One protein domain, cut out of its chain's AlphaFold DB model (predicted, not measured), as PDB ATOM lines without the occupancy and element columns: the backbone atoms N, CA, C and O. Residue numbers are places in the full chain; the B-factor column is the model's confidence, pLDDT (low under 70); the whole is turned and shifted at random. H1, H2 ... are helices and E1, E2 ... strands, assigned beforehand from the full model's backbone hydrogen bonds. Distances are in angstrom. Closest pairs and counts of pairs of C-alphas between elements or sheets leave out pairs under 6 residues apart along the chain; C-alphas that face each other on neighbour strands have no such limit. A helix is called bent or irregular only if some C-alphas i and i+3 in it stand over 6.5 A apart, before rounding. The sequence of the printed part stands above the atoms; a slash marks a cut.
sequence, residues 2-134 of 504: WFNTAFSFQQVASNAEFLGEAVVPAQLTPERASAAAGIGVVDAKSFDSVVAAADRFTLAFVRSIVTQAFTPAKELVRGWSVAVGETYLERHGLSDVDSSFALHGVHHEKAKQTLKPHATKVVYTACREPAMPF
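This is residues 2 to 134 of the 504 residues of the protein "Hypothetical protein" of Chrysotila carterae (UniProt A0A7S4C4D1). The model is a flat, spread-out assembly with the irregular helix H6 in its middle: the long helix H5 crosses one end of H6 at an angle, while H1 and H4 pack on its other end. At one end of the longest axis a two-stranded sheet, E1 and E2, is covered by H7, and at the other end lies H3 with the loop round Ala 26; residues 69 to 75 stick out. The printed part has 133 residues with seven named helices and two named strands, in the order H1 H2 H3 H4 H5 H6 E1 H7 E2; the sheet, E1 beside E2, is parallel, and the class is mostly helix. The whole is only just loose, close to compact, with a radius of gyration of the C-alphas of 17.0 A and spans of 54 by 41 by 20 A.

H1, residues 2 to 9, touches H6, residues 79 to 92, with residues 88 to 92 of H6 alone; the closest C-alphas, of Ala 6 and Leu 89, are 6.0 A apart, at a steep tilt of 53 degrees, the same way. H2, residues 15 to 19, only just touches H4, residues 47 to 52, with 3 pairs of C-alphas within 8 A, the closest those of Phe 18 and Phe 47 at 5.9 A. H3, residues 30 to 36, is close to H4 but not clearly touching, the closest C-alphas being those of Ala 36 and Ser 49, 5.9 A apart. H4 touches H6 with residues 87 to 91 of H6 alone, Val 50 and Tyr 88 having the closest C-alphas at 5.9 A, at a steep tilt of 49 degrees, opposite ways. H5, residues 55 to 70, touches H6 with 20 pairs of C-alphas within 8 A, the closest those of Ser 64 and Gly 79 at 4.5 A, at a steep tilt of 49 degrees, opposite ways. H6 is the hub, touching three helices. E1, residues 99 to 103, and E2, residues 122 to 126, are parallel at 30 degrees, with N 102 and O 124 at 3.0 A and N 124 and O 100 at 2.8 A, within hydrogen-bond range. With H7, residues 106 to 115, they form a strand-helix-strand unit, two parallel neighbour strands joined through a helix, and its crossover is right-handed. The closest C-alphas of E1 and H7 are those of Ala 102 and His 108, 5.0 A apart, and those of H1 and E2 are Phe 9 and Ala 126, 4.6 A apart. Among the pairs that are apart are H6 and H7, and H3 and H5. In H1, H2, H3, H4 and H7 every O i to N i+4 pair is within hydrogen-bond range; H5 has 10 of 12 and H6 7 of 10.

H1 begins at C-alpha 2, (-48.504, -29.181, 42.942). H5 is 24.5 A long from first to last C-alpha and is neither bent nor irregular, but only just: C-alphas 55 and 58 are 6.3 A apart. H6, 19.4 A long, is irregular, with C-alphas 88 and 91 at 7.2 A. H7 is 14.2 A long, E1 14.0 A and E2 12.8 A. E2 ends at C-alpha 126, (-57.751, -36.076, 35.047).

The two C-alphas farthest apart, those of Ala 26 and Pro 117, are 55.3 A apart. The printed part has no cut, and no link is long. Residues 69 to 75, of which 69 and 70 belong to H5, stand free. The mean pLDDT of the printed part is 86.1; residues 42, 55 and 72 to 76 are under 70.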
ATOM      1  N   TRP A   2     -48.380 -27.998  42.062       82.94
ATOM      2  CA  TRP A   2     -48.504 -29.181  42.942       82.94
ATOM      3  C   TRP A   2     -49.929 -29.476  43.424       82.94
ATOM      4  O   TRP A   2     -50.390 -30.603  43.270       82.94
ATOM      5  N   PHE A   3     -50.638 -28.456  43.925       88.12
ATOM      6  CA  PHE A   3     -52.038 -28.590  44.341       88.12
ATOM      7  C   PHE A   3     -52.922 -29.066  43.190       88.12
ATOM      8  O   PHE A   3     -53.598 -30.079  43.311       88.12
ATOM      9  N   ASN A   4     -52.883 -28.368  42.049       88.94
ATOM     10  CA  ASN A   4     -53.753 -28.682  40.919       88.94
ATOM     11  C   ASN A   4     -53.463 -30.073  40.338       88.94
ATOM     12  O   ASN A   4     -54.393 -30.793  39.990       88.94
ATOM     13  N   THR A   5     -52.188 -30.476  40.272       92.50
ATOM     14  CA  THR A   5     -51.809 -31.827  39.851       92.50
ATOM     15  C   THR A   5     -52.343 -32.875  40.820       92.50
ATOM     16  O   THR A   5     -52.955 -33.844  40.390       92.50
ATOM     17  N   ALA A   6     -52.161 -32.686  42.127       93.31
ATOM     18  CA  ALA A   6     -52.694 -33.624  43.104       93.31
ATOM     19  C   ALA A   6     -54.230 -33.685  43.035       93.31
ATOM     20  O   ALA A   6     -54.803 -34.759  42.881       93.31
ATOM     21  N   PHE A   7     -54.897 -32.532  43.047       93.31
ATOM     22  CA  PHE A   7     -56.353 -32.444  43.078       93.31
ATOM     23  C   PHE A   7     -57.016 -32.995  41.813       93.31
ATOM     24  O   PHE A   7     -57.966 -33.767  41.903       93.31
ATOM     25  N   SER A   8     -56.495 -32.642  40.636       94.06
ATOM     26  CA  SER A   8     -57.122 -32.998  39.359       94.06
ATOM     27  C   SER A   8     -56.955 -34.467  38.984       94.06
ATOM     28  O   SER A   8     -57.742 -34.964  38.179       94.06
ATOM     29  N   PHE A   9     -55.928 -35.144  39.513       94.88
ATOM     30  CA  PHE A   9     -55.583 -36.517  39.133       94.88
ATOM     31  C   PHE A   9     -55.784 -37.551  40.243       94.88
ATOM     32  O   PHE A   9     -55.825 -38.743  39.926       94.88
ATOM     33  N   GLN A  10     -55.894 -37.147  41.517       90.56
ATOM     34  CA  GLN A  10     -56.035 -38.093  42.631       90.56
ATOM     35  C   GLN A  10     -57.236 -39.013  42.416       90.56
ATOM     36  O   GLN A  10     -58.227 -38.619  41.804       90.56
ATOM     37  N   GLN A  11     -57.142 -40.249  42.912       81.75
ATOM     38  CA  GLN A  11     -58.191 -41.278  42.793       81.75
ATOM     39  C   GLN A  11     -58.652 -41.821  44.155       81.75
ATOM     40  O   GLN A  11     -59.472 -42.730  44.211       81.75
ATOM     41  N   VAL A  12     -58.101 -41.297  45.253       79.31
ATOM     42  CA  VAL A  12     -58.115 -41.980  46.558       79.31
ATOM     43  C   VAL A  12     -58.919 -41.260  47.636       79.31
ATOM     44  O   VAL A  12     -59.327 -41.900  48.601       79.31
ATOM     45  N   ALA A  13     -59.146 -39.954  47.491       82.25
ATOM     46  CA  ALA A  13     -59.847 -39.137  48.473       82.25
ATOM     47  C   ALA A  13     -61.093 -38.492  47.856       82.25
ATOM     48  O   ALA A  13     -61.129 -38.146  46.666       82.25
ATOM     49  N   SER A  14     -62.121 -38.290  48.680       88.00
ATOM     50  CA  SER A  14     -63.203 -37.369  48.314       88.00
ATOM     51  C   SER A  14     -62.656 -35.940  48.211       88.00
ATOM     52  O   SER A  14     -61.643 -35.622  48.836       88.00
ATOM     53  N   ASN A  15     -63.317 -35.051  47.463       86.00
ATOM     54  CA  ASN A  15     -62.865 -33.655  47.377       86.00
ATOM     55  C   ASN A  15     -62.862 -32.981  48.759       86.00
ATOM     56  O   ASN A  15     -61.934 -32.244  49.066       86.00
ATOM     57  N   ALA A  16     -63.839 -33.292  49.617       86.25
ATOM     58  CA  ALA A  16     -63.885 -32.787  50.989       86.25
ATOM     59  C   ALA A  16     -62.706 -33.293  51.842       86.25
ATOM     60  O   ALA A  16     -62.094 -32.521  52.568       86.25
ATOM     61  N   GLU A  17     -62.343 -34.571  51.725       88.69
ATOM     62  CA  GLU A  17     -61.188 -35.137  52.439       88.69
ATOM     63  C   GLU A  17     -59.857 -34.564  51.928       88.69
ATOM     64  O   GLU A  17     -58.968 -34.264  52.722       88.69
ATOM     65  N   PHE A  18     -59.730 -34.384  50.610       90.00
ATOM     66  CA  PHE A  18     -58.538 -33.807  49.991       90.00
ATOM     67  C   PHE A  18     -58.331 -32.343  50.398       90.00
ATOM     68  O   PHE A  18     -57.212 -31.941  50.718       90.00
ATOM     69  N   LEU A  19     -59.400 -31.543  50.366       86.81
ATOM     70  CA  LEU A  19     -59.352 -30.123  50.713       86.81
ATOM     71  C   LEU A  19     -59.279 -29.903  52.230       86.81
ATOM     72  O   LEU A  19     -58.739 -28.895  52.666       86.81
ATOM     73  N   GLY A  20     -59.761 -30.858  53.027       86.12
ATOM     74  CA  GLY A  20     -59.857 -30.719  54.475       86.12
ATOM     75  C   GLY A  20     -61.044 -29.857  54.913       86.12
ATOM     76  O   GLY A  20     -61.885 -29.437  54.117       86.12
ATOM     77  N   GLU A  21     -61.136 -29.627  56.221       83.25
ATOM     78  CA  GLU A  21     -62.165 -28.776  56.817       83.25
ATOM     79  C   GLU A  21     -61.756 -27.300  56.735       83.25
ATOM     80  O   GLU A  21     -60.646 -26.929  57.119       83.25
ATOM     81  N   ALA A  22     -62.675 -26.441  56.291       85.06
ATOM     82  CA  ALA A  22     -62.484 -24.998  56.358       85.06
ATOM     83  C   ALA A  22     -62.655 -24.522  57.811       85.06
ATOM     84  O   ALA A  22     -63.767 -24.459  58.335       85.06
ATOM     85  N   VAL A  23     -61.544 -24.185  58.469       91.25
ATOM     86  CA  VAL A  23     -61.539 -23.720  59.863       91.25
ATOM     87  C   VAL A  23     -61.654 -22.195  59.904       91.25
ATOM     88  O   VAL A  23     -60.873 -21.492  59.267       91.25
ATOM     89  N   VAL A  24     -62.597 -21.658  60.678       95.38
ATOM     90  CA  VAL A  24     -62.676 -20.204  60.915       95.38
ATOM     91  C   VAL A  24     -61.555 -19.736  61.859       95.38
ATOM     92  O   VAL A  24     -61.134 -20.516  62.715       95.38
ATOM     93  N   PRO A  25     -61.086 -18.475  61.793       96.69
ATOM     94  CA  PRO A  25     -59.920 -18.037  62.573       96.69
ATOM     95  C   PRO A  25     -60.084 -18.225  64.090       96.69
ATOM     96  O   PRO A  25     -59.190 -18.759  64.741       96.69
ATOM     97  N   ALA A  26     -61.273 -17.938  64.636       97.75
ATOM     98  CA  ALA A  26     -61.617 -18.151  66.054       97.75
ATOM     99  C   ALA A  26     -61.462 -19.590  66.554       97.75
ATOM    100  O   ALA A  26     -61.408 -19.851  67.754       97.75
ATOM    101  N   GLN A  27     -61.382 -20.535  65.630       96.81
ATOM    102  CA  GLN A  27     -61.236 -21.949  65.901       96.81
ATOM    103  C   GLN A  27     -59.817 -22.469  65.648       96.81
ATOM    104  O   GLN A  27     -59.552 -23.638  65.920       96.81
ATOM    105  N   LEU A  28     -58.901 -21.653  65.132       96.12
ATOM    106  CA  LEU A  28     -57.574 -22.092  64.720       96.12
ATOM    107  C   LEU A  28     -56.578 -22.026  65.887       96.12
ATOM    108  O   LEU A  28     -55.720 -21.148  65.931       96.12
ATOM    109  N   THR A  29     -56.691 -22.943  66.852       96.25
ATOM    110  CA  THR A  29     -55.695 -23.106  67.934       96.25
ATOM    111  C   THR A  29     -54.384 -23.706  67.398       96.25
ATOM    112  O   THR A  29     -54.403 -24.327  66.328       96.25
ATOM    113  N   PRO A  30     -53.249 -23.620  68.120       94.12
ATOM    114  CA  PRO A  30     -52.005 -24.269  67.696       94.12
ATOM    115  C   PRO A  30     -52.139 -25.788  67.518       94.12
ATOM    116  O   PRO A  30     -51.506 -26.370  66.635       94.12
ATOM    117  N   GLU A  31     -52.983 -26.443  68.315       93.31
ATOM    118  CA  GLU A  31     -53.282 -27.874  68.216       93.31
ATOM    119  C   GLU A  31     -54.080 -28.180  66.949       93.31
ATOM    120  O   GLU A  31     -53.763 -29.134  66.241       93.31
ATOM    121  N   ARG A  32     -55.080 -27.356  66.616       92.12
ATOM    122  CA  ARG A  32     -55.855 -27.513  65.377       92.12
ATOM    123  C   ARG A  32     -55.023 -27.204  64.138       92.12
ATOM    124  O   ARG A  32     -55.086 -27.966  63.180       92.12
ATOM    125  N   ALA A  33     -54.185 -26.169  64.178       91.31
ATOM    126  CA  ALA A  33     -53.208 -25.898  63.127       91.31
ATOM    127  C   ALA A  33     -52.219 -27.068  62.974       91.31
ATOM    128  O   ALA A  33     -51.927 -27.478  61.854       91.31
ATOM    129  N   SER A  34     -51.768 -27.667  64.087       89.75
ATOM    130  CA  SER A  34     -50.925 -28.875  64.068       89.75
ATOM    131  C   SER A  34     -51.636 -30.057  63.411       89.75
ATOM    132  O   SER A  34     -51.044 -30.752  62.588       89.75
ATOM    133  N   ALA A  35     -52.900 -30.286  63.768       87.75
ATOM    134  CA  ALA A  35     -53.705 -31.370  63.222       87.75
ATOM    135  C   ALA A  35     -53.970 -31.178  61.719       87.75
ATOM    136  O   ALA A  35     -53.802 -32.124  60.953       87.75
ATOM    137  N   ALA A  36     -54.300 -29.955  61.286       83.62
ATOM    138  CA  ALA A  36     -54.476 -29.605  59.875       83.62
ATOM    139  C   ALA A  36     -53.177 -29.789  59.070       83.62
ATOM    140  O   ALA A  36     -53.191 -30.345  57.974       83.62
ATOM    141  N   ALA A  37     -52.040 -29.424  59.667       82.00
ATOM    142  CA  ALA A  37     -50.701 -29.699  59.150       82.00
ATOM    143  C   ALA A  37     -50.315 -31.195  59.175       82.00
ATOM    144  O   ALA A  37     -49.228 -31.559  58.728       82.00
ATOM    145  N   GLY A  38     -51.163 -32.085  59.702       81.50
ATOM    146  CA  GLY A  38     -50.872 -33.515  59.832       81.50
ATOM    147  C   GLY A  38     -49.688 -33.827  60.745       81.50
ATOM    148  O   GLY A  38     -49.068 -34.884  60.621       81.50
ATOM    149  N   ILE A  39     -49.339 -32.924  61.661       79.88
ATOM    150  CA  ILE A  39     -48.233 -33.137  62.592       79.88
ATOM    151  C   ILE A  39     -48.612 -34.271  63.542       79.88
ATOM    152  O   ILE A  39     -49.562 -34.160  64.313       79.88
ATOM    153  N   GLY A  40     -47.848 -35.362  63.499       72.56
ATOM    154  CA  GLY A  40     -48.104 -36.550  64.317       72.56
ATOM    155  C   GLY A  40     -49.222 -37.455  63.790       72.56
ATOM    156  O   GLY A  40     -49.520 -38.464  64.423       72.56
ATOM    157  N   VAL A  41     -49.807 -37.143  62.628       75.31
ATOM    158  CA  VAL A  41     -50.819 -37.981  61.971       75.31
ATOM    159  C   VAL A  41     -50.167 -38.697  60.792       75.31
ATOM    160  O   VAL A  41     -49.764 -38.071  59.815       75.31
ATOM    161  N   VAL A  42     -50.046 -40.021  60.888       66.69
ATOM    162  CA  VAL A  42     -49.385 -40.843  59.860       66.69
ATOM    163  C   VAL A  42     -50.193 -40.875  58.552       66.69
ATOM    164  O   VAL A  42     -49.596 -40.870  57.480       66.69
ATOM    165  N   ASP A  43     -51.525 -40.776  58.644       71.62
ATOM    166  CA  ASP A  43     -52.457 -40.977  57.522       71.62
ATOM    167  C   ASP A  43     -53.223 -39.708  57.106       71.62
ATOM    168  O   ASP A  43     -54.331 -39.785  56.572       71.62
ATOM    169  N   ALA A  44     -52.677 -38.515  57.360       75.44
ATOM    170  CA  ALA A  44     -53.342 -37.281  56.947       75.44
ATOM    171  C   ALA A  44     -53.401 -37.186  55.408       75.44
ATOM    172  O   ALA A  44     -52.362 -37.146  54.738       75.44
ATOM    173  N   LYS A  45     -54.629 -37.167  54.865       80.69
ATOM    174  CA  LYS A  45     -54.909 -37.171  53.418       80.69
ATOM    175  C   LYS A  45     -55.236 -35.801  52.825       80.69
ATOM    176  O   LYS A  45     -55.415 -35.715  51.612       80.69
ATOM    177  N   SER A  46     -55.329 -34.749  53.640       86.19
ATOM    178  CA  SER A  46     -55.552 -33.394  53.132       86.19
ATOM    179  C   SER A  46     -54.284 -32.845  52.485       86.19
ATOM    180  O   SER A  46     -53.171 -33.146  52.929       86.19
ATOM    181  N   PHE A  47     -54.426 -31.997  51.468       85.31
ATOM    182  CA  PHE A  47     -53.270 -31.375  50.823       85.31
ATOM    183  C   PHE A  47     -52.520 -30.409  51.759       85.31
ATOM    184  O   PHE A  47     -51.296 -30.312  51.695       85.31
ATOM    185  N   ASP A  48     -53.210 -29.764  52.702       81.50
ATOM    186  CA  ASP A  48     -52.568 -28.927  53.726       81.50
ATOM    187  C   ASP A  48     -51.554 -29.713  54.565       81.50
ATOM    188  O   ASP A  48     -50.437 -29.249  54.808       81.50
ATOM    189  N   SER A  49     -51.898 -30.950  54.936       82.44
ATOM    190  CA  SER A  49     -50.998 -31.822  55.694       82.44
ATOM    191  C   SER A  49     -49.753 -32.236  54.906       82.44
ATOM    192  O   SER A  49     -48.703 -32.543  55.472       82.44
ATOM    193  N   VAL A  50     -49.877 -32.255  53.581       83.50
ATOM    194  CA  VAL A  50     -48.802 -32.562  52.644       83.50
ATOM    195  C   VAL A  50     -47.869 -31.355  52.512       83.50
ATOM    196  O   VAL A  50     -46.653 -31.507  52.617       83.50
ATOM    197  N   VAL A  51     -48.422 -30.147  52.366       80.62
ATOM    198  CA  VAL A  51     -47.650 -28.892  52.310       80.62
ATOM    199  C   VAL A  51     -46.887 -28.651  53.609       80.62
ATOM    200  O   VAL A  51     -45.710 -28.287  53.579       80.62
ATOM    201  N   ALA A  52     -47.519 -28.894  54.753       75.94
ATOM    202  CA  ALA A  52     -46.876 -28.728  56.049       75.94
ATOM    203  C   ALA A  52     -45.722 -29.726  56.276       75.94
ATOM    204  O   ALA A  52     -44.726 -29.376  56.907       75.94
ATOM    205  N   ALA A  53     -45.800 -30.926  55.687       73.56
ATOM    206  CA  ALA A  53     -44.746 -31.946  55.707       73.56
ATOM    207  C   ALA A  53     -43.661 -31.753  54.621       73.56
ATOM    208  O   ALA A  53     -42.890 -32.670  54.317       73.56
ATOM    209  N   ALA A  54     -43.564 -30.562  54.019       74.12
ATOM    210  CA  ALA A  54     -42.552 -30.254  53.010       74.12
ATOM    211  C   ALA A  54     -41.108 -30.246  53.556       74.12
ATOM    212  O   ALA A  54     -40.160 -30.019  52.809       74.12
ATOM    213  N   ASP A  55     -40.880 -30.405  54.863       69.62
ATOM    214  CA  ASP A  55     -39.553 -30.655  55.457       69.62
ATOM    215  C   ASP A  55     -38.913 -31.942  54.922       69.62
ATOM    216  O   ASP A  55     -37.702 -31.985  54.692       69.62
ATOM    217  N   ARG A  56     -39.740 -32.932  54.585       74.00
ATOM    218  CA  ARG A  56     -39.304 -34.162  53.921       74.00
ATOM    219  C   ARG A  56     -38.745 -33.918  52.526       74.00
ATOM    220  O   ARG A  56     -37.930 -34.719  52.078       74.00
ATOM    221  N   PHE A  57     -39.095 -32.805  51.875       80.62
ATOM    222  CA  PHE A  57     -38.634 -32.497  50.523       80.62
ATOM    223  C   PHE A  57     -37.111 -32.447  50.427       80.62
ATOM    224  O   PHE A  57     -36.533 -33.059  49.535       80.62
ATOM    225  N   THR A  58     -36.436 -31.752  51.348       76.62
ATOM    226  CA  THR A  58     -34.971 -31.637  51.317       76.62
ATOM    227  C   THR A  58     -34.309 -33.000  51.496       76.62
ATOM    228  O   THR A  58     -33.367 -33.323  50.776       76.62
ATOM    229  N   LEU A  59     -34.820 -33.822  52.417       77.19
ATOM    230  CA  LEU A  59     -34.305 -35.171  52.646       77.19
ATOM    231  C   LEU A  59     -34.546 -36.079  51.432       77.19
ATOM    232  O   LEU A  59     -33.618 -36.755  50.989       77.19
ATOM    233  N   ALA A  60     -35.758 -36.057  50.872       79.25
ATOM    234  CA  ALA A  60     -36.127 -36.778  49.658       79.25
ATOM    235  C   ALA A  60     -35.240 -36.359  48.479       79.25
ATOM    236  O   ALA A  60     -34.683 -37.200  47.774       79.25
ATOM    237  N   PHE A  61     -35.007 -35.056  48.319       80.94
ATOM    238  CA  PHE A  61     -34.145 -34.516  47.278       80.94
ATOM    239  C   PHE A  61     -32.692 -34.971  47.443       80.94
ATOM    240  O   PHE A  61     -32.123 -35.527  46.504       80.94
ATOM    241  N   VAL A  62     -32.100 -34.840  48.635       80.44
ATOM    242  CA  VAL A  62     -30.729 -35.316  48.901       80.44
ATOM    243  C   VAL A  62     -30.614 -36.821  48.661       80.44
ATOM    244  O   VAL A  62     -29.705 -37.260  47.953       80.44
ATOM    245  N   ARG A  63     -31.556 -37.614  49.184       81.69
ATOM    246  CA  ARG A  63     -31.617 -39.064  48.958       81.69
ATOM    247  C   ARG A  63     -31.665 -39.381  47.465       81.69
ATOM    248  O   ARG A  63     -30.898 -40.218  46.999       81.69
ATOM    249  N   SER A  64     -32.513 -38.684  46.715       77.31
ATOM    250  CA  SER A  64     -32.683 -38.902  45.281       77.31
ATOM    251  C   SER A  64     -31.418 -38.577  44.479       77.31
ATOM    252  O   SER A  64     -31.064 -39.341  43.581       77.31
ATOM    253  N   ILE A  65     -30.682 -37.514  44.835       77.69
ATOM    254  CA  ILE A  65     -29.391 -37.181  44.215       77.69
ATOM    255  C   ILE A  65     -28.386 -38.308  44.461       77.69
ATOM    256  O   ILE A  65     -27.724 -38.757  43.524       77.69
ATOM    257  N   VAL A  66     -28.284 -38.790  45.707       79.56
ATOM    258  CA  VAL A  66     -27.369 -39.883  46.066       79.56
ATOM    259  C   VAL A  66     -27.717 -41.146  45.286       79.56
ATOM    260  O   VAL A  66     -26.842 -41.717  44.643       79.56
ATOM    261  N   THR A  67     -28.986 -41.559  45.267       78.56
ATOM    262  CA  THR A  67     -29.431 -42.733  44.501       78.56
ATOM    263  C   THR A  67     -29.122 -42.588  43.006       78.56
ATOM    264  O   THR A  67     -28.654 -43.536  42.372       78.56
ATOM    265  N   GLN A  68     -29.306 -41.395  42.436       74.94
ATOM    266  CA  GLN A  68     -29.029 -41.136  41.019       74.94
ATOM    267  C   GLN A  68     -27.550 -41.154  40.660       74.94
ATOM    268  O   GLN A  68     -27.219 -41.524  39.536       74.94
ATOM    269  N   ALA A  69     -26.655 -40.833  41.594       74.62
ATOM    270  CA  ALA A  69     -25.219 -40.962  41.365       74.62
ATOM    271  C   ALA A  69     -24.793 -42.416  41.078       74.62
ATOM    272  O   ALA A  69     -23.784 -42.632  40.408       74.62
ATOM    273  N   PHE A  70     -25.574 -43.399  41.539       77.56
ATOM    274  CA  PHE A  70     -25.288 -44.828  41.376       77.56
ATOM    275  C   PHE A  70     -26.190 -45.540  40.359       77.56
ATOM    276  O   PHE A  70     -25.969 -46.716  40.079       77.56
ATOM    277  N   THR A  71     -27.185 -44.855  39.786       73.06
ATOM    278  CA  THR A  71     -28.156 -45.468  38.867       73.06
ATOM    279  C   THR A  71     -27.920 -44.978  37.428       73.06
ATOM    280  O   THR A  71     -27.715 -43.780  37.220       73.06
ATOM    281  N   PRO A  72     -27.938 -45.853  36.402       66.69
ATOM    282  CA  PRO A  72     -27.708 -45.454  35.013       66.69
ATOM    283  C   PRO A  72     -28.646 -44.331  34.537       66.69
ATOM    284  O   PRO A  72     -29.864 -44.406  34.657       66.69
ATOM    285  N   ALA A  73     -28.075 -43.285  33.934       58.72
ATOM    286  CA  ALA A  73     -28.762 -42.014  33.676       58.72
ATOM    287  C   ALA A  73     -29.898 -42.041  32.630       58.72
ATOM    288  O   ALA A  73     -30.607 -41.034  32.503       58.72
ATOM    289  N   LYS A  74     -30.028 -43.124  31.849       52.47
ATOM    290  CA  LYS A  74     -30.832 -43.161  30.614       52.47
ATOM    291  C   LYS A  74     -32.348 -43.266  30.827       52.47
ATOM    292  O   LYS A  74     -33.069 -42.956  29.890       52.47
ATOM    293  N   GLU A  75     -32.828 -43.619  32.020       56.75
ATOM    294  CA  GLU A  75     -34.247 -43.993  32.205       56.75
ATOM    295  C   GLU A  75     -34.907 -43.399  33.459       56.75
ATOM    296  O   GLU A  75     -36.009 -43.785  33.827       56.75
ATOM    297  N   LEU A  76     -34.260 -42.447  34.135       67.44
ATOM    298  CA  LEU A  76     -34.705 -42.022  35.462       67.44
ATOM    299  C   LEU A  76     -35.413 -40.673  35.446       67.44
ATOM    300  O   LEU A  76     -34.816 -39.653  35.078       67.44
ATOM    301  N   VAL A  77     -36.632 -40.675  35.988       80.75
ATOM    302  CA  VAL A  77     -37.241 -39.501  36.620       80.75
ATOM    303  C   VAL A  77     -36.207 -38.879  37.555       80.75
ATOM    304  O   VAL A  77     -35.609 -39.551  38.399       80.75
ATOM    305  N   ARG A  78     -35.925 -37.592  37.360       86.38
ATOM    306  CA  ARG A  78     -34.812 -36.925  38.043       86.38
ATOM    307  C   ARG A  78     -35.128 -36.615  39.501       86.38
ATOM    308  O   ARG A  78     -36.290 -36.575  39.893       86.38
ATOM    309  N   GLY A  79     -34.081 -36.418  40.301       84.88
ATOM    310  CA  GLY A  79     -34.186 -36.445  41.759       84.88
ATOM    311  C   GLY A  79     -35.144 -35.397  42.309       84.88
ATOM    312  O   GLY A  79     -35.960 -35.685  43.180       84.88
ATOM    313  N   TRP A  80     -35.151 -34.219  41.685       87.00
ATOM    314  CA  TRP A  80     -36.133 -33.177  41.960       87.00
ATOM    315  C   TRP A  80     -37.579 -33.666  41.800       87.00
ATOM    316  O   TRP A  80     -38.410 -33.472  42.680       87.00
ATOM    317  N   SER A  81     -37.876 -34.333  40.684       90.31
ATOM    318  CA  SER A  81     -39.217 -34.847  40.404       90.31
ATOM    319  C   SER A  81     -39.597 -35.979  41.353       90.31
ATOM    320  O   SER A  81     -40.713 -35.982  41.856       90.31
ATOM    321  N   VAL A  82     -38.665 -36.884  41.674       89.38
ATOM    322  CA  VAL A  82     -38.883 -37.928  42.692       89.38
ATOM    323  C   VAL A  82     -39.227 -37.297  44.041       89.38
ATOM    324  O   VAL A  82     -40.221 -37.678  44.647       89.38
ATOM    325  N   ALA A  83     -38.480 -36.276  44.470       88.00
ATOM    326  CA  ALA A  83     -38.751 -35.568  45.716       88.00
ATOM    327  C   ALA A  83     -40.123 -34.877  45.713       88.00
ATOM    328  O   ALA A  83     -40.822 -34.913  46.725       88.00
ATOM    329  N   VAL A  84     -40.541 -34.292  44.582       89.50
ATOM    330  CA  VAL A  84     -41.908 -33.766  44.417       89.50
ATOM    331  C   VAL A  84     -42.941 -34.888  44.530       89.50
ATOM    332  O   VAL A  84     -43.951 -34.710  45.205       89.50
ATOM    333  N   GLY A  85     -42.682 -36.046  43.921       91.94
ATOM    334  CA  GLY A  85     -43.536 -37.229  43.997       91.94
ATOM    335  C   GLY A  85     -43.743 -37.726  45.422       91.94
ATOM    336  O   GLY A  85     -44.877 -37.776  45.890       91.94
ATOM    337  N   GLU A  86     -42.649 -38.044  46.112       89.88
ATOM    338  CA  GLU A  86     -42.646 -38.522  47.503       89.88
ATOM    339  C   GLU A  86     -43.278 -37.495  48.451       89.88
ATOM    340  O   GLU A  86     -44.067 -37.837  49.328       89.88
ATOM    341  N   THR A  87     -42.969 -36.208  48.262       87.06
ATOM    342  CA  THR A  87     -43.458 -35.169  49.175       87.06
ATOM    343  C   THR A  87     -44.924 -34.848  48.931       87.06
ATOM    344  O   THR A  87     -45.679 -34.818  49.893       87.06
ATOM    345  N   TYR A  88     -45.327 -34.592  47.678       89.81
ATOM    346  CA  TYR A  88     -46.613 -33.956  47.366       89.81
ATOM    347  C   TYR A  88     -47.655 -34.864  46.709       89.81
ATOM    348  O   TYR A  88     -48.837 -34.525  46.709       89.81
ATOM    349  N   LEU A  89     -47.248 -35.990  46.118       93.06
ATOM    350  CA  LEU A  89     -48.122 -36.816  45.276       93.06
ATOM    351  C   LEU A  89     -48.362 -38.220  45.848       93.06
ATOM    352  O   LEU A  89     -49.415 -38.808  45.597       93.06
ATOM    353  N   GLU A  90     -47.427 -38.757  46.633       91.81
ATOM    354  CA  GLU A  90     -47.463 -40.132  47.143       91.81
ATOM    355  C   GLU A  90     -48.706 -40.419  47.986       91.81
ATOM    356  O   GLU A  90     -49.396 -41.407  47.740       91.81
ATOM    357  N   ARG A  91     -49.073 -39.515  48.904       89.69
ATOM    358  CA  ARG A  91     -50.276 -39.676  49.746       89.69
ATOM    359  C   ARG A  91     -51.582 -39.713  48.954       89.69
ATOM    360  O   ARG A  91     -52.601 -40.171  49.463       89.69
ATOM    361  N   HIS A  92     -51.552 -39.245  47.712       91.50
ATOM    362  CA  HIS A  92     -52.693 -39.250  46.806       91.50
ATOM    363  C   HIS A  92     -52.618 -40.379  45.767       91.50
ATOM    364  O   HIS A  92     -53.461 -40.440  44.871       91.50
ATOM    365  N   GLY A  93     -51.626 -41.270  45.883       92.50
ATOM    366  CA  GLY A  93     -51.395 -42.371  44.952       92.50
ATOM    367  C   GLY A  93     -50.898 -41.913  43.581       92.50
ATOM    368  O   GLY A  93     -51.192 -42.577  42.595       92.50
ATOM    369  N   LEU A  94     -50.199 -40.773  43.506       94.81
ATOM    370  CA  LEU A  94     -49.787 -40.123  42.252       94.81
ATOM    371  C   LEU A  94     -48.261 -40.081  42.035       94.81
ATOM    372  O   LEU A  94     -47.782 -39.393  41.133       94.81
ATOM    373  N   SER A  95     -47.480 -40.783  42.860       94.12
ATOM    374  CA  SER A  95     -46.007 -40.753  42.825       94.12
ATOM    375  C   SER A  95     -45.364 -41.811  41.919       94.12
ATOM    376  O   SER A  95     -44.141 -41.806  41.788       94.12
ATOM    377  N   ASP A  96     -46.142 -42.703  41.291       93.00
ATOM    378  CA  ASP A  96     -45.580 -43.778  40.459       93.00
ATOM    379  C   ASP A  96     -44.790 -43.214  39.263       93.00
ATOM    380  O   ASP A  96     -45.304 -42.423  38.463       93.00
ATOM    381  N   VAL A  97     -43.529 -43.627  39.147       92.38
ATOM    382  CA  VAL A  97     -42.618 -43.256  38.056       92.38
ATOM    383  C   VAL A  97     -42.887 -44.055  36.779       92.38
ATOM    384  O   VAL A  97     -42.534 -43.592  35.699       92.38
ATOM    385  N   ASP A  98     -43.584 -45.190  36.883       91.44
ATOM    386  CA  ASP A  98     -44.045 -46.020  35.767       91.44
ATOM    387  C   ASP A  98     -45.493 -45.660  35.390       91.44
ATOM    388  O   ASP A  98     -46.344 -46.531  35.166       91.44
ATOM    389  N   SER A  99     -45.794 -44.360  35.349       94.31
ATOM    390  CA  SER A  99     -47.133 -43.838  35.085       94.31
ATOM    391  C   SER A  99     -47.230 -43.023  33.799       94.31
ATOM    392  O   SER A  99     -46.246 -42.555  33.229       94.31
ATOM    393  N   SER A 100     -48.464 -42.826  33.356       95.44
ATOM    394  CA  SER A 100     -48.859 -41.781  32.421       95.44
ATOM    395  C   SER A 100     -50.134 -41.114  32.929       95.44
ATOM    396  O   SER A 100     -50.606 -41.403  34.030       95.44
ATOM    397  N   PHE A 101     -50.705 -40.217  32.140       96.88
ATOM    398  CA  PHE A 101     -51.934 -39.535  32.493       96.88
ATOM    399  C   PHE A 101     -52.725 -39.127  31.253       96.88
ATOM    400  O   PHE A 101     -52.163 -38.911  30.179       96.88
ATOM    401  N   ALA A 102     -54.042 -39.040  31.406       96.94
ATOM    402  CA  ALA A 102     -54.967 -38.719  30.328       96.94
ATOM    403  C   ALA A 102     -56.252 -38.090  30.874       96.94
ATOM    404  O   ALA A 102     -56.550 -38.178  32.070       96.94
ATOM    405  N   LEU A 103     -57.025 -37.451  29.995       96.38
ATOM    406  CA  LEU A 103     -58.365 -36.982  30.339       96.38
ATOM    407  C   LEU A 103     -59.311 -38.174  30.546       96.38
ATOM    408  O   LEU A 103     -59.195 -39.185  29.850       96.38
ATOM    409  N   HIS A 104     -60.270 -38.041  31.461       95.25
ATOM    410  CA  HIS A 104     -61.362 -39.000  31.624       95.25
ATOM    411  C   HIS A 104     -62.075 -39.348  30.300       95.25
ATOM    412  O   HIS A 104     -62.144 -38.546  29.366       95.25
ATOM    413  N   GLY A 105     -62.628 -40.562  30.224       94.81
ATOM    414  CA  GLY A 105     -63.366 -41.057  29.061       94.81
ATOM    415  C   GLY A 105     -62.466 -41.651  27.973       94.81
ATOM    416  O   GLY A 105     -61.575 -42.453  28.252       94.81
ATOM    417  N   VAL A 106     -62.721 -41.285  26.713       94.50
ATOM    418  CA  VAL A 106     -62.094 -41.912  25.532       94.50
ATOM    419  C   VAL A 106     -60.570 -41.760  25.492       94.50
ATOM    420  O   VAL A 106     -59.876 -42.680  25.062       94.50
ATOM    421  N   HIS A 107     -60.036 -40.640  25.986       94.31
ATOM    422  CA  HIS A 107     -58.593 -40.387  26.008       94.31
ATOM    423  C   HIS A 107     -57.867 -41.325  26.976       94.31
ATOM    424  O   HIS A 107     -56.802 -41.846  26.648       94.31
ATOM    425  N   HIS A 108     -58.463 -41.597  28.138       95.62
ATOM    426  CA  HIS A 108     -57.932 -42.544  29.116       95.62
ATOM    427  C   HIS A 108     -57.878 -43.973  28.581       95.62
ATOM    428  O   HIS A 108     -56.855 -44.645  28.713       95.62
ATOM    429  N   GLU A 109     -58.947 -44.433  27.931       96.00
ATOM    430  CA  GLU A 109     -58.976 -45.778  27.348       96.00
ATOM    431  C   GLU A 109     -57.992 -45.914  26.177       96.00
ATOM    432  O   GLU A 109     -57.261 -46.905  26.105       96.00
ATOM    433  N   LYS A 110     -57.877 -44.885  25.324       93.62
ATOM    434  CA  LYS A 110     -56.847 -44.822  24.275       93.62
ATOM    435  C   LYS A 110     -55.439 -44.894  24.873       93.62
ATOM    436  O   LYS A 110     -54.619 -45.688  24.407       93.62
ATOM    437  N   ALA A 111     -55.160 -44.117  25.920       94.19
ATOM    438  CA  ALA A 111     -53.862 -44.123  26.593       94.19
ATOM    439  C   ALA A 111     -53.545 -45.503  27.191       94.19
ATOM    440  O   ALA A 111     -52.471 -46.039  26.939       94.19
ATOM    441  N   LYS A 112     -54.491 -46.136  27.898       95.25
ATOM    442  CA  LYS A 112     -54.326 -47.501  28.433       95.25
ATOM    443  C   LYS A 112     -54.007 -48.531  27.353       95.25
ATOM    444  O   LYS A 112     -53.105 -49.346  27.530       95.25
ATOM    445  N   GLN A 113     -54.746 -48.510  26.245       93.88
ATOM    446  CA  GLN A 113     -54.526 -49.440  25.136       93.88
ATOM    447  C   GLN A 113     -53.153 -49.226  24.500       93.88
ATOM    448  O   GLN A 113     -52.424 -50.192  24.279       93.88
ATOM    449  N   THR A 114     -52.782 -47.962  24.280       90.69
ATOM    450  CA  THR A 114     -51.499 -47.585  23.681       90.69
ATOM    451  C   THR A 114     -50.323 -47.958  24.579       90.69
ATOM    452  O   THR A 114     -49.297 -48.406  24.083       90.69
ATOM    453  N   LEU A 115     -50.470 -47.825  25.898       91.94
ATOM    454  CA  LEU A 115     -49.399 -48.043  26.874       91.94
ATOM    455  C   LEU A 115     -49.271 -49.492  27.357       91.94
ATOM    456  O   LEU A 115     -48.261 -49.835  27.970       91.94
ATOM    457  N   LYS A 116     -50.237 -50.368  27.044       90.00
ATOM    458  CA  LYS A 116     -50.206 -51.798  27.400       90.00
ATOM    459  C   LYS A 116     -48.880 -52.507  27.040       90.00
ATOM    460  O   LYS A 116     -48.447 -53.340  27.833       90.00
ATOM    461  N   PRO A 117     -48.204 -52.205  25.911       86.62
ATOM    462  CA  PRO A 117     -46.902 -52.795  25.580       86.62
ATOM    463  C   PRO A 117     -45.695 -52.168  26.306       86.62
ATOM    464  O   PRO A 117     -44.609 -52.735  26.252       86.62
ATOM    465  N   HIS A 118     -45.845 -51.010  26.957       79.19
ATOM    466  CA  HIS A 118     -44.734 -50.150  27.401       79.19
ATOM    467  C   HIS A 118     -44.370 -50.280  28.889       79.19
ATOM    468  O   HIS A 118     -43.732 -49.388  29.440       79.19
ATOM    469  N   ALA A 119     -44.781 -51.366  29.555       79.88
ATOM    470  CA  ALA A 119     -44.576 -51.602  30.994       79.88
ATOM    471  C   ALA A 119     -45.105 -50.491  31.933       79.88
ATOM    472  O   ALA A 119     -44.880 -50.551  33.140       79.88
ATOM    473  N   THR A 120     -45.849 -49.506  31.412       83.19
ATOM    474  CA  THR A 120     -46.533 -48.492  32.216       83.19
ATOM    475  C   THR A 120     -47.606 -49.167  33.060       83.19
ATOM    476  O   THR A 120     -48.509 -49.818  32.532       83.19
ATOM    477  N   LYS A 121     -47.506 -49.015  34.380       86.25
ATOM    478  CA  LYS A 121     -48.394 -49.675  35.341       86.25
ATOM    479  C   LYS A 121     -49.725 -48.951  35.470       86.25
ATOM    480  O   LYS A 121     -50.760 -49.594  35.633       86.25
ATOM    481  N   VAL A 122     -49.694 -47.619  35.407       93.69
ATOM    482  CA  VAL A 122     -50.841 -46.775  35.755       93.69
ATOM    483  C   VAL A 122     -51.032 -45.650  34.742       93.69
ATOM    484  O   VAL A 122     -50.081 -45.001  34.318       93.69
ATOM    485  N   VAL A 123     -52.290 -45.383  34.386       96.12
ATOM    486  CA  VAL A 123     -52.698 -44.151  33.700       96.12
ATOM    487  C   VAL A 123     -53.570 -43.369  34.673       96.12
ATOM    488  O   VAL A 123     -54.653 -43.833  35.024       96.12
ATOM    489  N   TYR A 124     -53.097 -42.218  35.141       96.75
ATOM    490  CA  TYR A 124     -53.880 -41.346  36.010       96.75
ATOM    491  C   TYR A 124     -54.926 -40.579  35.207       96.75
ATOM    492  O   TYR A 124     -54.652 -40.070  34.119       96.75
ATOM    493  N   THR A 125     -56.130 -40.470  35.759       96.25
ATOM    494  CA  THR A 125     -57.263 -39.844  35.079       96.25
ATOM    495  C   THR A 125     -57.488 -38.435  35.601       96.25
ATOM    496  O   THR A 125     -57.845 -38.257  36.763       96.25
ATOM    497  N   ALA A 126     -57.324 -37.434  34.740       96.00
ATOM    498  CA  ALA A 126     -57.751 -36.076  35.047       96.00
ATOM    499  C   ALA A 126     -59.269 -35.933  34.955       96.00
ATOM    500  O   ALA A 126     -59.895 -36.559  34.095       96.00
ATOM    501  N   CYS A 127     -59.828 -35.025  35.756       91.81
ATOM    502  CA  CYS A 127     -61.216 -34.568  35.624       91.81
ATOM    503  C   CYS A 127     -62.227 -35.724  35.710       91.81
ATOM    504  O   CYS A 127     -63.179 -35.795  34.936       91.81
ATOM    505  N   ARG A 128     -61.995 -36.662  36.640       89.44
ATOM    506  CA  ARG A 128     -62.889 -37.814  36.872       89.44
ATOM    507  C   ARG A 128     -64.306 -37.393  37.270       89.44
ATOM    508  O   ARG A 128     -65.263 -38.109  37.003       89.44
ATOM    509  N   GLU A 129     -64.423 -36.242  37.923       88.25
ATOM    510  CA  GLU A 129     -65.675 -35.650  38.373       88.25
ATOM    511  C   GLU A 129     -65.863 -34.296  37.681       88.25
ATOM    512  O   GLU A 129     -64.883 -33.563  37.535       88.25
ATOM    513  N   PRO A 130     -67.101 -33.901  37.330       84.56
ATOM    514  CA  PRO A 130     -67.366 -32.602  36.705       84.56
ATOM    515  C   PRO A 130     -66.895 -31.391  37.521       84.56
ATOM    516  O   PRO A 130     -66.652 -30.330  36.958       84.56
ATOM    517  N   ALA A 131     -66.780 -31.537  38.846       84.50
ATOM    518  CA  ALA A 131     -66.322 -30.477  39.742       84.50
ATOM    519  C   ALA A 131     -64.793 -30.300  39.758       84.50
ATOM    520  O   ALA A 131     -64.302 -29.309  40.297       84.50
ATOM    521  N   MET A 132     -64.030 -31.252  39.210       89.25
ATOM    522  CA  MET A 132     -62.575 -31.144  39.166       89.25
ATOM    523  C   MET A 132     -62.140 -30.216  38.030       89.25
ATOM    524  O   MET A 132     -62.629 -30.352  36.906       89.25
ATOM    525  N   PRO A 133     -61.195 -29.297  38.285       89.81
ATOM    526  CA  PRO A 133     -60.716 -28.389  37.261       89.81
ATOM    527  C   PRO A 133     -59.969 -29.152  36.164       89.81
ATOM    528  O   PRO A 133     -59.395 -30.219  36.389       89.81
ATOM    529  N   PHE A 134     -59.950 -28.579  34.962       93.12
ATOM    530  CA  PHE A 134     -59.068 -29.045  33.899       93.12
ATOM    531  C   PHE A 134     -57.620 -28.651  34.227       93.12
ATOM    532  O   PHE A 134     -57.330 -27.453  34.328       93.12
TER     533      PHE A 134